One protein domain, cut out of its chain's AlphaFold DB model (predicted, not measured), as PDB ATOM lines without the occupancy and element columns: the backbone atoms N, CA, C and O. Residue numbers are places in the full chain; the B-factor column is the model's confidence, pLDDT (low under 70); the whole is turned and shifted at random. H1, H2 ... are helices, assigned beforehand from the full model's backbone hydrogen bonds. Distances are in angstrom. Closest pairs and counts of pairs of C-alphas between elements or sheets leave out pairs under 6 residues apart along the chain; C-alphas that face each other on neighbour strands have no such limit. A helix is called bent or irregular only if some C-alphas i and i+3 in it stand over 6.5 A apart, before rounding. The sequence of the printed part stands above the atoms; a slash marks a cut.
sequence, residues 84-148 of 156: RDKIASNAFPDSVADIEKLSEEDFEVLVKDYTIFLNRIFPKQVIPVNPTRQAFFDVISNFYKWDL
ATOM      1  N   ARG A  84      30.813  35.996 185.394       92.00
ATOM      2  CA  ARG A  84      31.584  37.132 184.866       92.00
ATOM      3  C   ARG A  84      32.499  36.699 183.722       92.00
ATOM      4  O   ARG A  84      32.455  37.312 182.658       92.00
ATOM      5  N   ASP A  85      33.290  35.650 183.928       90.06
ATOM      6  CA  ASP A  85      34.221  35.176 182.904       90.06
ATOM      7  C   ASP A  85      33.471  34.553 181.721       90.06
ATOM      8  O   ASP A  85      33.851  34.786 180.579       90.06
ATOM      9  N   LYS A  86      32.341  33.869 181.955       89.69
ATOM     10  CA  LYS A  86      31.475  33.372 180.872       89.69
ATOM     11  C   LYS A  86      30.948  34.505 179.981       89.69
ATOM     12  O   LYS A  86      31.022  34.407 178.760       89.69
ATOM     13  N   ILE A  87      30.446  35.591 180.578       91.12
ATOM     14  CA  ILE A  87      29.983  36.777 179.836       91.12
ATOM     15  C   ILE A  87      31.141  37.400 179.044       91.12
ATOM     16  O   ILE A  87      30.957  37.760 177.883       91.12
ATOM     17  N   ALA A  88      32.329  37.505 179.647       89.81
ATOM     18  CA  ALA A  88      33.505  38.063 178.984       89.81
ATOM     19  C   ALA A  88      33.950  37.211 177.784       89.81
ATOM     20  O   ALA A  88      34.118  37.755 176.695       89.81
ATOM     21  N   SER A  89      34.066  35.891 177.947       88.00
ATOM     22  CA  SER A  89      34.455  34.977 176.865       88.00
ATOM     23  C   SER A  89      33.458  34.977 175.708       88.00
ATOM     24  O   SER A  89      33.856  34.883 174.551       88.00
ATOM     25  N   ASN A  90      32.163  35.132 175.998       89.56
ATOM     26  CA  ASN A  90      31.142  35.269 174.960       89.56
ATOM     27  C   ASN A  90      31.295  36.572 174.158       89.56
ATOM     28  O   ASN A  90      31.056  36.585 172.952       89.56
ATOM     29  N   ALA A  91      31.676  37.671 174.818       88.44
ATOM     30  CA  ALA A  91      31.857  38.975 174.180       88.44
ATOM     31  C   ALA A  91      33.180  39.094 173.417       88.44
ATOM     32  O   ALA A  91      33.248  39.826 172.429       88.44
ATOM     33  N   PHE A  92      34.207  38.372 173.861       87.81
ATOM     34  CA  PHE A  92      35.556  38.413 173.307       87.81
ATOM     35  C   PHE A  92      36.074  36.992 173.043       87.81
ATOM     36  O   PHE A  92      36.994  36.545 173.727       87.81
ATOM     37  N   PRO A  93      35.490  36.255 172.080       88.56
ATOM     38  CA  PRO A  93      36.040  34.964 171.692       88.56
ATOM     39  C   PRO A  93      37.408  35.170 171.027       88.56
ATOM     40  O   PRO A  93      37.529  35.971 170.096       88.56
ATOM     41  N   ASP A  94      38.428  34.428 171.468       86.31
ATOM     42  CA  ASP A  94      39.774  34.496 170.880       86.31
ATOM     43  C   ASP A  94      39.787  33.906 169.462       86.31
ATOM     44  O   ASP A  94      40.521  34.359 168.578       86.31
ATOM     45  N   SER A  95      38.964  32.879 169.232       90.31
ATOM     46  CA  SER A  95      38.880  32.169 167.959       90.31
ATOM     47  C   SER A  95      37.521  31.500 167.741       90.31
ATOM     48  O   SER A  95      36.758  31.264 168.678       90.31
ATOM     49  N   VAL A  96      37.240  31.095 166.497       93.00
ATOM     50  CA  VAL A  96      36.076  30.244 166.194       93.00
ATOM     51  C   VAL A  96      36.113  28.923 166.974       93.00
ATOM     52  O   VAL A  96      35.062  28.412 167.351       93.00
ATOM     53  N   ALA A  97      37.308  28.413 167.300       92.31
ATOM     54  CA  ALA A  97      37.474  27.174 168.052       92.31
ATOM     55  C   ALA A  97      36.865  27.256 169.462       92.31
ATOM     56  O   ALA A  97      36.472  26.236 170.025       92.31
ATOM     57  N   ASP A  98      36.748  28.453 170.042       88.44
ATOM     58  CA  ASP A  98      36.089  28.638 171.339       88.44
ATOM     59  C   ASP A  98      34.572  28.480 171.237       88.44
ATOM     60  O   ASP A  98      33.942  27.953 172.152       88.44
ATOM     61  N   ILE A  99      34.005  28.825 170.081       92.44
ATOM     62  CA  ILE A  99      32.590  28.622 169.758       92.44
ATOM     63  C   ILE A  99      32.330  27.162 169.356       92.44
ATOM     64  O   ILE A  99      31.284  26.598 169.670       92.44
ATOM     65  N   GLU A 100      33.283  26.511 168.688       93.00
ATOM     66  CA  GLU A 100      33.201  25.089 168.318       93.00
ATOM     67  C   GLU A 100      33.205  24.142 169.518       93.00
ATOM     68  O   GLU A 100      32.645  23.051 169.426       93.00
ATOM     69  N   LYS A 101      33.777  24.557 170.654       92.88
ATOM     70  CA  LYS A 101      33.721  23.791 171.910       92.88
ATOM     71  C   LYS A 101      32.331  23.792 172.550       92.88
ATOM     72  O   LYS A 101      32.078  22.956 173.418       92.88
ATOM     73  N   LEU A 102      31.457  24.726 172.173       92.75
ATOM     74  CA  LEU A 102      30.105  24.804 172.716       92.75
ATOM     75  C   LEU A 102      29.263  23.632 172.217       92.75
ATOM     76  O   LEU A 102      29.308  23.266 171.036       92.75
ATOM     77  N   SER A 103      28.437  23.093 173.115       95.56
ATOM     78  CA  SER A 103      27.362  22.190 172.714       95.56
ATOM     79  C   SER A 103      26.423  22.894 171.726       95.56
ATOM     80  O   SER A 103      26.406  24.123 171.633       95.56
ATOM     81  N   GLU A 104      25.645  22.129 170.959       95.88
ATOM     82  CA  GLU A 104      24.678  22.740 170.040       95.88
ATOM     83  C   GLU A 104      23.647  23.589 170.799       95.88
ATOM     84  O   GLU A 104      23.350  24.702 170.387       95.88
ATOM     85  N   GLU A 105      23.202  23.118 171.967       96.19
ATOM     86  CA  GLU A 105      22.286  23.855 172.845       96.19
ATOM     87  C   GLU A 105      22.904  25.172 173.347       96.19
ATOM     88  O   GLU A 105      22.276  26.228 173.247       96.19
ATOM     89  N   ASP A 106      24.153  25.147 173.823       93.50
ATOM     90  CA  ASP A 106      24.843  26.360 174.283       93.50
ATOM     91  C   ASP A 106      25.071  27.356 173.139       93.50
ATOM     92  O   ASP A 106      24.965  28.569 173.336       93.50
ATOM     93  N   PHE A 107      25.368  26.859 171.935       95.69
ATOM     94  CA  PHE A 107      25.525  27.697 170.751       95.69
ATOM     95  C   PHE A 107      24.196  28.348 170.340       95.69
ATOM     96  O   PHE A 107      24.164  29.553 170.082       95.69
ATOM     97  N   GLU A 108      23.089  27.602 170.339       95.75
ATOM     98  CA  GLU A 108      21.754  28.140 170.051       95.75
ATOM     99  C   GLU A 108      21.339  29.226 171.055       95.75
ATOM    100  O   GLU A 108      20.823  30.280 170.660       95.75
ATOM    101  N   VAL A 109      21.604  29.007 172.349       94.75
ATOM    102  CA  VAL A 109      21.365  30.006 173.403       94.75
ATOM    103  C   VAL A 109      22.208  31.256 173.158       94.75
ATOM    104  O   VAL A 109      21.671  32.366 173.163       94.75
ATOM    105  N   LEU A 110      23.498  31.091 172.862       94.69
ATOM    106  CA  LEU A 110      24.409  32.206 172.602       94.69
ATOM    107  C   LEU A 110      23.966  33.046 171.391       94.69
ATOM    108  O   LEU A 110      23.903  34.276 171.475       94.69
ATOM    109  N   VAL A 111      23.600  32.396 170.282       95.38
ATOM    110  CA  VAL A 111      23.084  33.061 169.073       95.38
ATOM    111  C   VAL A 111      21.817  33.852 169.388       95.38
ATOM    112  O   VAL A 111      21.678  35.004 168.958       95.38
ATOM    113  N   LYS A 112      20.890  33.264 170.152       94.69
ATOM    114  CA  LYS A 112      19.635  33.913 170.542       94.69
ATOM    115  C   LYS A 112      19.882  35.154 171.402       94.69
ATOM    116  O   LYS A 112      19.313  36.208 171.106       94.69
ATOM    117  N   ASP A 113      20.738  35.054 172.412       94.19
ATOM    118  CA  ASP A 113      21.029  36.157 173.333       94.19
ATOM    119  C   ASP A 113      21.693  37.336 172.611       94.19
ATOM    120  O   ASP A 113      21.253  38.485 172.742       94.19
ATOM    121  N   TYR A 114      22.681  37.067 171.755       93.50
ATOM    122  CA  TYR A 114      23.321  38.124 170.971       93.50
ATOM    123  C   TYR A 114      22.415  38.692 169.881       93.50
ATOM    124  O   TYR A 114      22.515  39.878 169.567       93.50
ATOM    125  N   THR A 115      21.480  37.905 169.344       92.00
ATOM    126  CA  THR A 115      20.458  38.427 168.424       92.00
ATOM    127  C   THR A 115      19.573  39.451 169.134       92.00
ATOM    128  O   THR A 115      19.300  40.514 168.574       92.00
ATOM    129  N   ILE A 116      19.167  39.186 170.382       90.75
ATOM    130  CA  ILE A 116      18.409  40.147 171.200       90.75
ATOM    131  C   ILE A 116      19.233  41.418 171.431       90.75
ATOM    132  O   ILE A 116      18.730  42.523 171.210       90.75
ATOM    133  N   PHE A 117      20.488  41.270 171.860       90.69
ATOM    134  CA  PHE A 117      21.370  42.396 172.161       90.69
ATOM    135  C   PHE A 117      21.635  43.278 170.933       90.69
ATOM    136  O   PHE A 117      21.385  44.484 170.975       90.69
ATOM    137  N   LEU A 118      22.074  42.689 169.818       88.50
ATOM    138  CA  LEU A 118      22.440  43.436 168.616       88.50
ATOM    139  C   LEU A 118      21.221  44.082 167.954       88.50
ATOM    140  O   LEU A 118      21.302  45.245 167.570       88.50
ATOM    141  N   ASN A 119      20.058  43.419 167.923       86.62
ATOM    142  CA  ASN A 119      18.820  44.034 167.420       86.62
ATOM    143  C   ASN A 119      18.331  45.204 168.297       86.62
ATOM    144  O   ASN A 119      17.480  45.987 167.876       86.62
ATOM    145  N   ARG A 120      18.834  45.332 169.534       86.31
ATOM    146  CA  ARG A 120      18.527  46.465 170.416       86.31
ATOM    147  C   ARG A 120      19.410  47.684 170.155       86.31
ATOM    148  O   ARG A 120      19.061  48.782 170.594       86.31
ATOM    149  N   ILE A 121      20.551  47.486 169.506       85.44
ATOM    150  CA  ILE A 121      21.545  48.527 169.227       85.44
ATOM    151  C   ILE A 121      21.480  48.938 167.759       85.44
ATOM    152  O   ILE A 121      21.530  50.128 167.459       85.44
ATOM    153  N   PHE A 122      21.299  47.976 166.859       82.50
ATOM    154  CA  PHE A 122      21.298  48.198 165.423       82.50
ATOM    155  C   PHE A 122      19.882  48.132 164.841       82.50
ATOM    156  O   PHE A 122      19.096  47.258 165.203       82.50
ATOM    157  N   PRO A 123      19.546  49.018 163.886       74.44
ATOM    158  CA  PRO A 123      18.228  49.050 163.252       74.44
ATOM    159  C   PRO A 123      17.998  47.897 162.261       74.44
ATOM    160  O   PRO A 123      16.891  47.745 161.744       74.44
ATOM    161  N   LYS A 124      19.035  47.114 161.950       80.38
ATOM    162  CA  LYS A 124      19.001  46.004 160.993       80.38
ATOM    163  C   LYS A 124      19.460  44.723 161.673       80.38
ATOM    164  O   LYS A 124      20.263  44.769 162.598       80.38
ATOM    165  N   GLN A 125      18.978  43.591 161.169       80.50
ATOM    166  CA  GLN A 125      19.439  42.282 161.608       80.50
ATOM    167  C   GLN A 125      20.927  42.113 161.280       80.50
ATOM    168  O   GLN A 125      21.320  42.178 160.117       80.50
ATOM    169  N   VAL A 126      21.728  41.905 162.322       86.81
ATOM    170  CA  VAL A 126      23.188  41.776 162.228       86.81
ATOM    171  C   VAL A 126      23.622  40.311 162.177       86.81
ATOM    172  O   VAL A 126      24.494  39.950 161.395       86.81
ATOM    173  N   ILE A 127      22.991  39.454 162.986       89.38
ATOM    174  CA  ILE A 127      23.268  38.013 162.994       89.38
ATOM    175  C   ILE A 127      22.410  37.320 161.922       89.38
ATOM    176  O   ILE A 127      21.183  37.486 161.938       89.38
ATOM    177  N   PRO A 128      23.014  36.531 161.009       89.75
ATOM    178  CA  PRO A 128      22.278  35.744 160.020       89.75
ATOM    179  C   PRO A 128      21.258  34.791 160.652       89.75
ATOM    180  O   PRO A 128      21.435  34.328 161.773       89.75
ATOM    181  N   VAL A 129      20.200  34.445 159.914       90.38
ATOM    182  CA  VAL A 129      19.282  33.374 160.335       90.38
ATOM    183  C   VAL A 129      20.033  32.043 160.289       90.38
ATOM    184  O   VAL A 129      20.563  31.691 159.239       90.38
ATOM    185  N   ASN A 130      20.057  31.313 161.408       91.75
ATOM    186  CA  ASN A 130      20.791  30.052 161.578       91.75
ATOM    187  C   ASN A 130      22.279  30.184 161.186       91.75
ATOM    188  O   ASN A 130      22.723  29.561 160.216       91.75
ATOM    189  N   PRO A 131      23.050  31.039 161.884       95.44
ATOM    190  CA  PRO A 131      24.431  31.297 161.516       95.44
ATOM    191  C   PRO A 131      25.285  30.046 161.745       95.44
ATOM    192  O   PRO A 131      25.096  29.309 162.713       95.44
ATOM    193  N   THR A 132      26.283  29.831 160.889       96.94
ATOM    194  CA  THR A 132      27.371  28.908 161.233       96.94
ATOM    195  C   THR A 132      28.177  29.486 162.400       96.94
ATOM    196  O   THR A 132      28.186  30.700 162.611       96.94
ATOM    197  N   ARG A 133      28.908  28.641 163.139       96.44
ATOM    198  CA  ARG A 133      29.801  29.101 164.219       96.44
ATOM    199  C   ARG A 133      30.823  30.132 163.727       96.44
ATOM    200  O   ARG A 133      31.034  31.134 164.398       96.44
ATOM    201  N   GLN A 134      31.370  29.937 162.522       96.06
ATOM    202  CA  GLN A 134      32.250  30.911 161.869       96.06
ATOM    203  C   GLN A 134      31.529  32.230 161.573       96.06
ATOM    204  O   GLN A 134      32.024  33.285 161.947       96.06
ATOM    205  N   ALA A 135      30.339  32.190 160.964       94.44
ATOM    206  CA  ALA A 135      29.593  33.407 160.647       94.44
ATOM    207  C   ALA A 135      29.197  34.185 161.913       94.44
ATOM    208  O   ALA A 135      29.221  35.413 161.922       94.44
ATOM    209  N   PHE A 136      28.853  33.478 162.993       95.06
ATOM    210  CA  PHE A 136      28.608  34.095 164.292       95.06
ATOM    211  C   PHE A 136      29.895  34.697 164.880       95.06
ATOM    212  O   PHE A 136      29.887  35.860 165.278       95.06
ATOM    213  N   PHE A 137      31.012  33.961 164.865       94.50
ATOM    214  CA  PHE A 137      32.322  34.467 165.294       94.50
ATOM    215  C   PHE A 137      32.714  35.745 164.546       94.50
ATOM    216  O   PHE A 137      33.131  36.715 165.174       94.50
ATOM    217  N   ASP A 138      32.543  35.780 163.226       91.88
ATOM    218  CA  ASP A 138      32.892  36.937 162.397       91.88
ATOM    219  C   ASP A 138      32.078  38.183 162.782       91.88
ATOM    220  O   ASP A 138      32.603  39.295 162.757       91.88
ATOM    221  N   VAL A 139      30.813  38.011 163.184       91.19
ATOM    222  CA  VAL A 139      29.975  39.104 163.700       91.19
ATOM    223  C   VAL A 139      30.487  39.594 165.056       91.19
ATOM    224  O   VAL A 139      30.709  40.791 165.234       91.19
ATOM    225  N   ILE A 140      30.697  38.687 166.013       91.00
ATOM    226  CA  ILE A 140      31.078  39.054 167.387       91.00
ATOM    227  C   ILE A 140      32.488  39.651 167.441       91.00
ATOM    228  O   ILE A 140      32.691  40.718 168.019       91.00
ATOM    229  N   SER A 141      33.454  39.018 166.776       87.75
ATOM    230  CA  SER A 141      34.864  39.434 166.769       87.75
ATOM    231  C   SER A 141      35.122  40.764 166.051       87.75
ATOM    232  O   SER A 141      36.191  41.353 166.220       87.75
ATOM    233  N   ASN A 142      34.162  41.260 165.264       83.75
ATOM    234  CA  ASN A 142      34.257  42.552 164.583       83.75
ATOM    235  C   ASN A 142      33.304  43.615 165.145       83.75
ATOM    236  O   ASN A 142      33.409  44.771 164.742       83.75
ATOM    237  N   PHE A 143      32.437  43.280 166.104       78.25
ATOM    238  CA  PHE A 143      31.458  44.218 166.663       78.25
ATOM    239  C   PHE A 143      32.101  45.511 167.194       78.25
ATOM    240  O   PHE A 143      31.645  46.601 166.861       78.25
ATOM    241  N   TYR A 144      33.204  45.415 167.946       67.50
ATOM    242  CA  TYR A 144      33.912  46.593 168.476       67.50
ATOM    243  C   TYR A 144      34.609  47.433 167.391       67.50
ATOM    244  O   TYR A 144      34.965  48.583 167.634       67.50
ATOM    245  N   LYS A 145      34.813  46.878 166.189       69.06
ATOM    246  CA  LYS A 145      35.379  47.606 165.043       69.06
ATOM    247  C   LYS A 145      34.311  48.383 164.280       69.06
ATOM    248  O   LYS A 145      34.626  49.401 163.676       69.06
ATOM    249  N   TRP A 146      33.057  47.938 164.327       65.31
ATOM    250  CA  TRP A 146      31.948  48.619 163.653       65.31
ATOM    251  C   TRP A 146      31.599  49.970 164.288       65.31
ATOM    252  O   TRP A 146      31.091  50.847 163.597       65.31
ATOM    253  N   ASP A 147      31.940  50.163 165.564       54.03
ATOM    254  CA  ASP A 147      31.804  51.448 166.263       54.03
ATOM    255  C   ASP A 147      32.877  52.470 165.820       54.03
ATOM    256  O   ASP A 147      32.635  53.675 165.793       54.03
ATOM    257  N   LEU A 148      34.053  52.004 165.378       50.06
ATOM    258  CA  LEU A 148      35.171  52.870 164.974       50.06
ATOM    259  C   LEU A 148      35.018  53.461 163.565       50.06
ATOM    260  O   LEU A 148      35.545  54.540 163.302       50.06
TER     261      LEU A 148
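Overview. This is residues 84 to 148 of the 156 residues of an uncharacterized protein of Flavobacterium sp. 40-81 (UniProt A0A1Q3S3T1). Picture two long helices, H3 and H4, running side by side in the same direction at a small angle with a gap between them, while H1 points across them, its last residues coming near both. The short H2 packs on the first residues of H4, near the beginning of H3, and a long loop carries the chain back from the end of H3 to the start of H4. The printed part has 65 residues with four named helices, H1, H2, H3 and H4 in chain order, and no named strand; the class is all helix. The whole is compact and rounded, with a radius of gyration of the C-alphas of 11.2 A and spans of 30 by 23 by 22 A.

Arrangement. Begin with H3, residues 104 to 121, the longest helix, and look from it to H4, residues 133 to 148. They are close but not clearly touching, with the closest C-alphas, those of Val 111 and Phe 136, 7.4 A apart. They run the same way at a shallow tilt of 25 degrees, though the line of H4 is a rough one. Next look at H1, residues 84 to 91, which is about perpendicular to H3 at 75 degrees and to H4 at 89 degrees. It is close to each but not clearly touching: its closest C-alphas are Asn 90 to Leu 110 of H3, 7.8 A, and Ala 91 to Ile 140 of H4, 6.8 A. H2, residues 96 to 100, touches H4, which meets it with residues 133 to 137 alone; the closest C-alphas, those of Val 96 and Phe 137, are 5.7 A apart. H2 is close to H3 but not clearly touching, with the C-alphas of Ile 99 and Phe 107 closest at 7.2 A, and H1 and H2 are apart. In H1, H2 and H3 every O i to N i+4 pair is within hydrogen-bond range; in H4, 7 of 12 are.

Along the chain. Find C-alpha 104 at (24.678, 22.740, 170.040); from there H3 runs 26.0 A to C-alpha 121 at (21.545, 48.527, 169.227). H4 runs 24.4 A to C-alpha 148 at (35.171, 52.870, 164.974). It has a kink of 36 degrees near residue 142 and is irregular: C-alphas 141 and 144 are 7.4 A apart. H1 starts at C-alpha 84, (31.584, 37.132, 184.866), and measures 10.8 A; H2 measures 6.3 A.

Size, cuts and confidence. The C-alphas of Glu 105 and Leu 148, the two farthest apart, are 32.7 A from each other. The printed part has no cut. The link from H3 to H4, 11 residues, is long; those from H1 to H2 and from H2 to H3 are tight. Mean pLDDT of the printed part is 88.3; look at residues 144 to 148 for the values under 70.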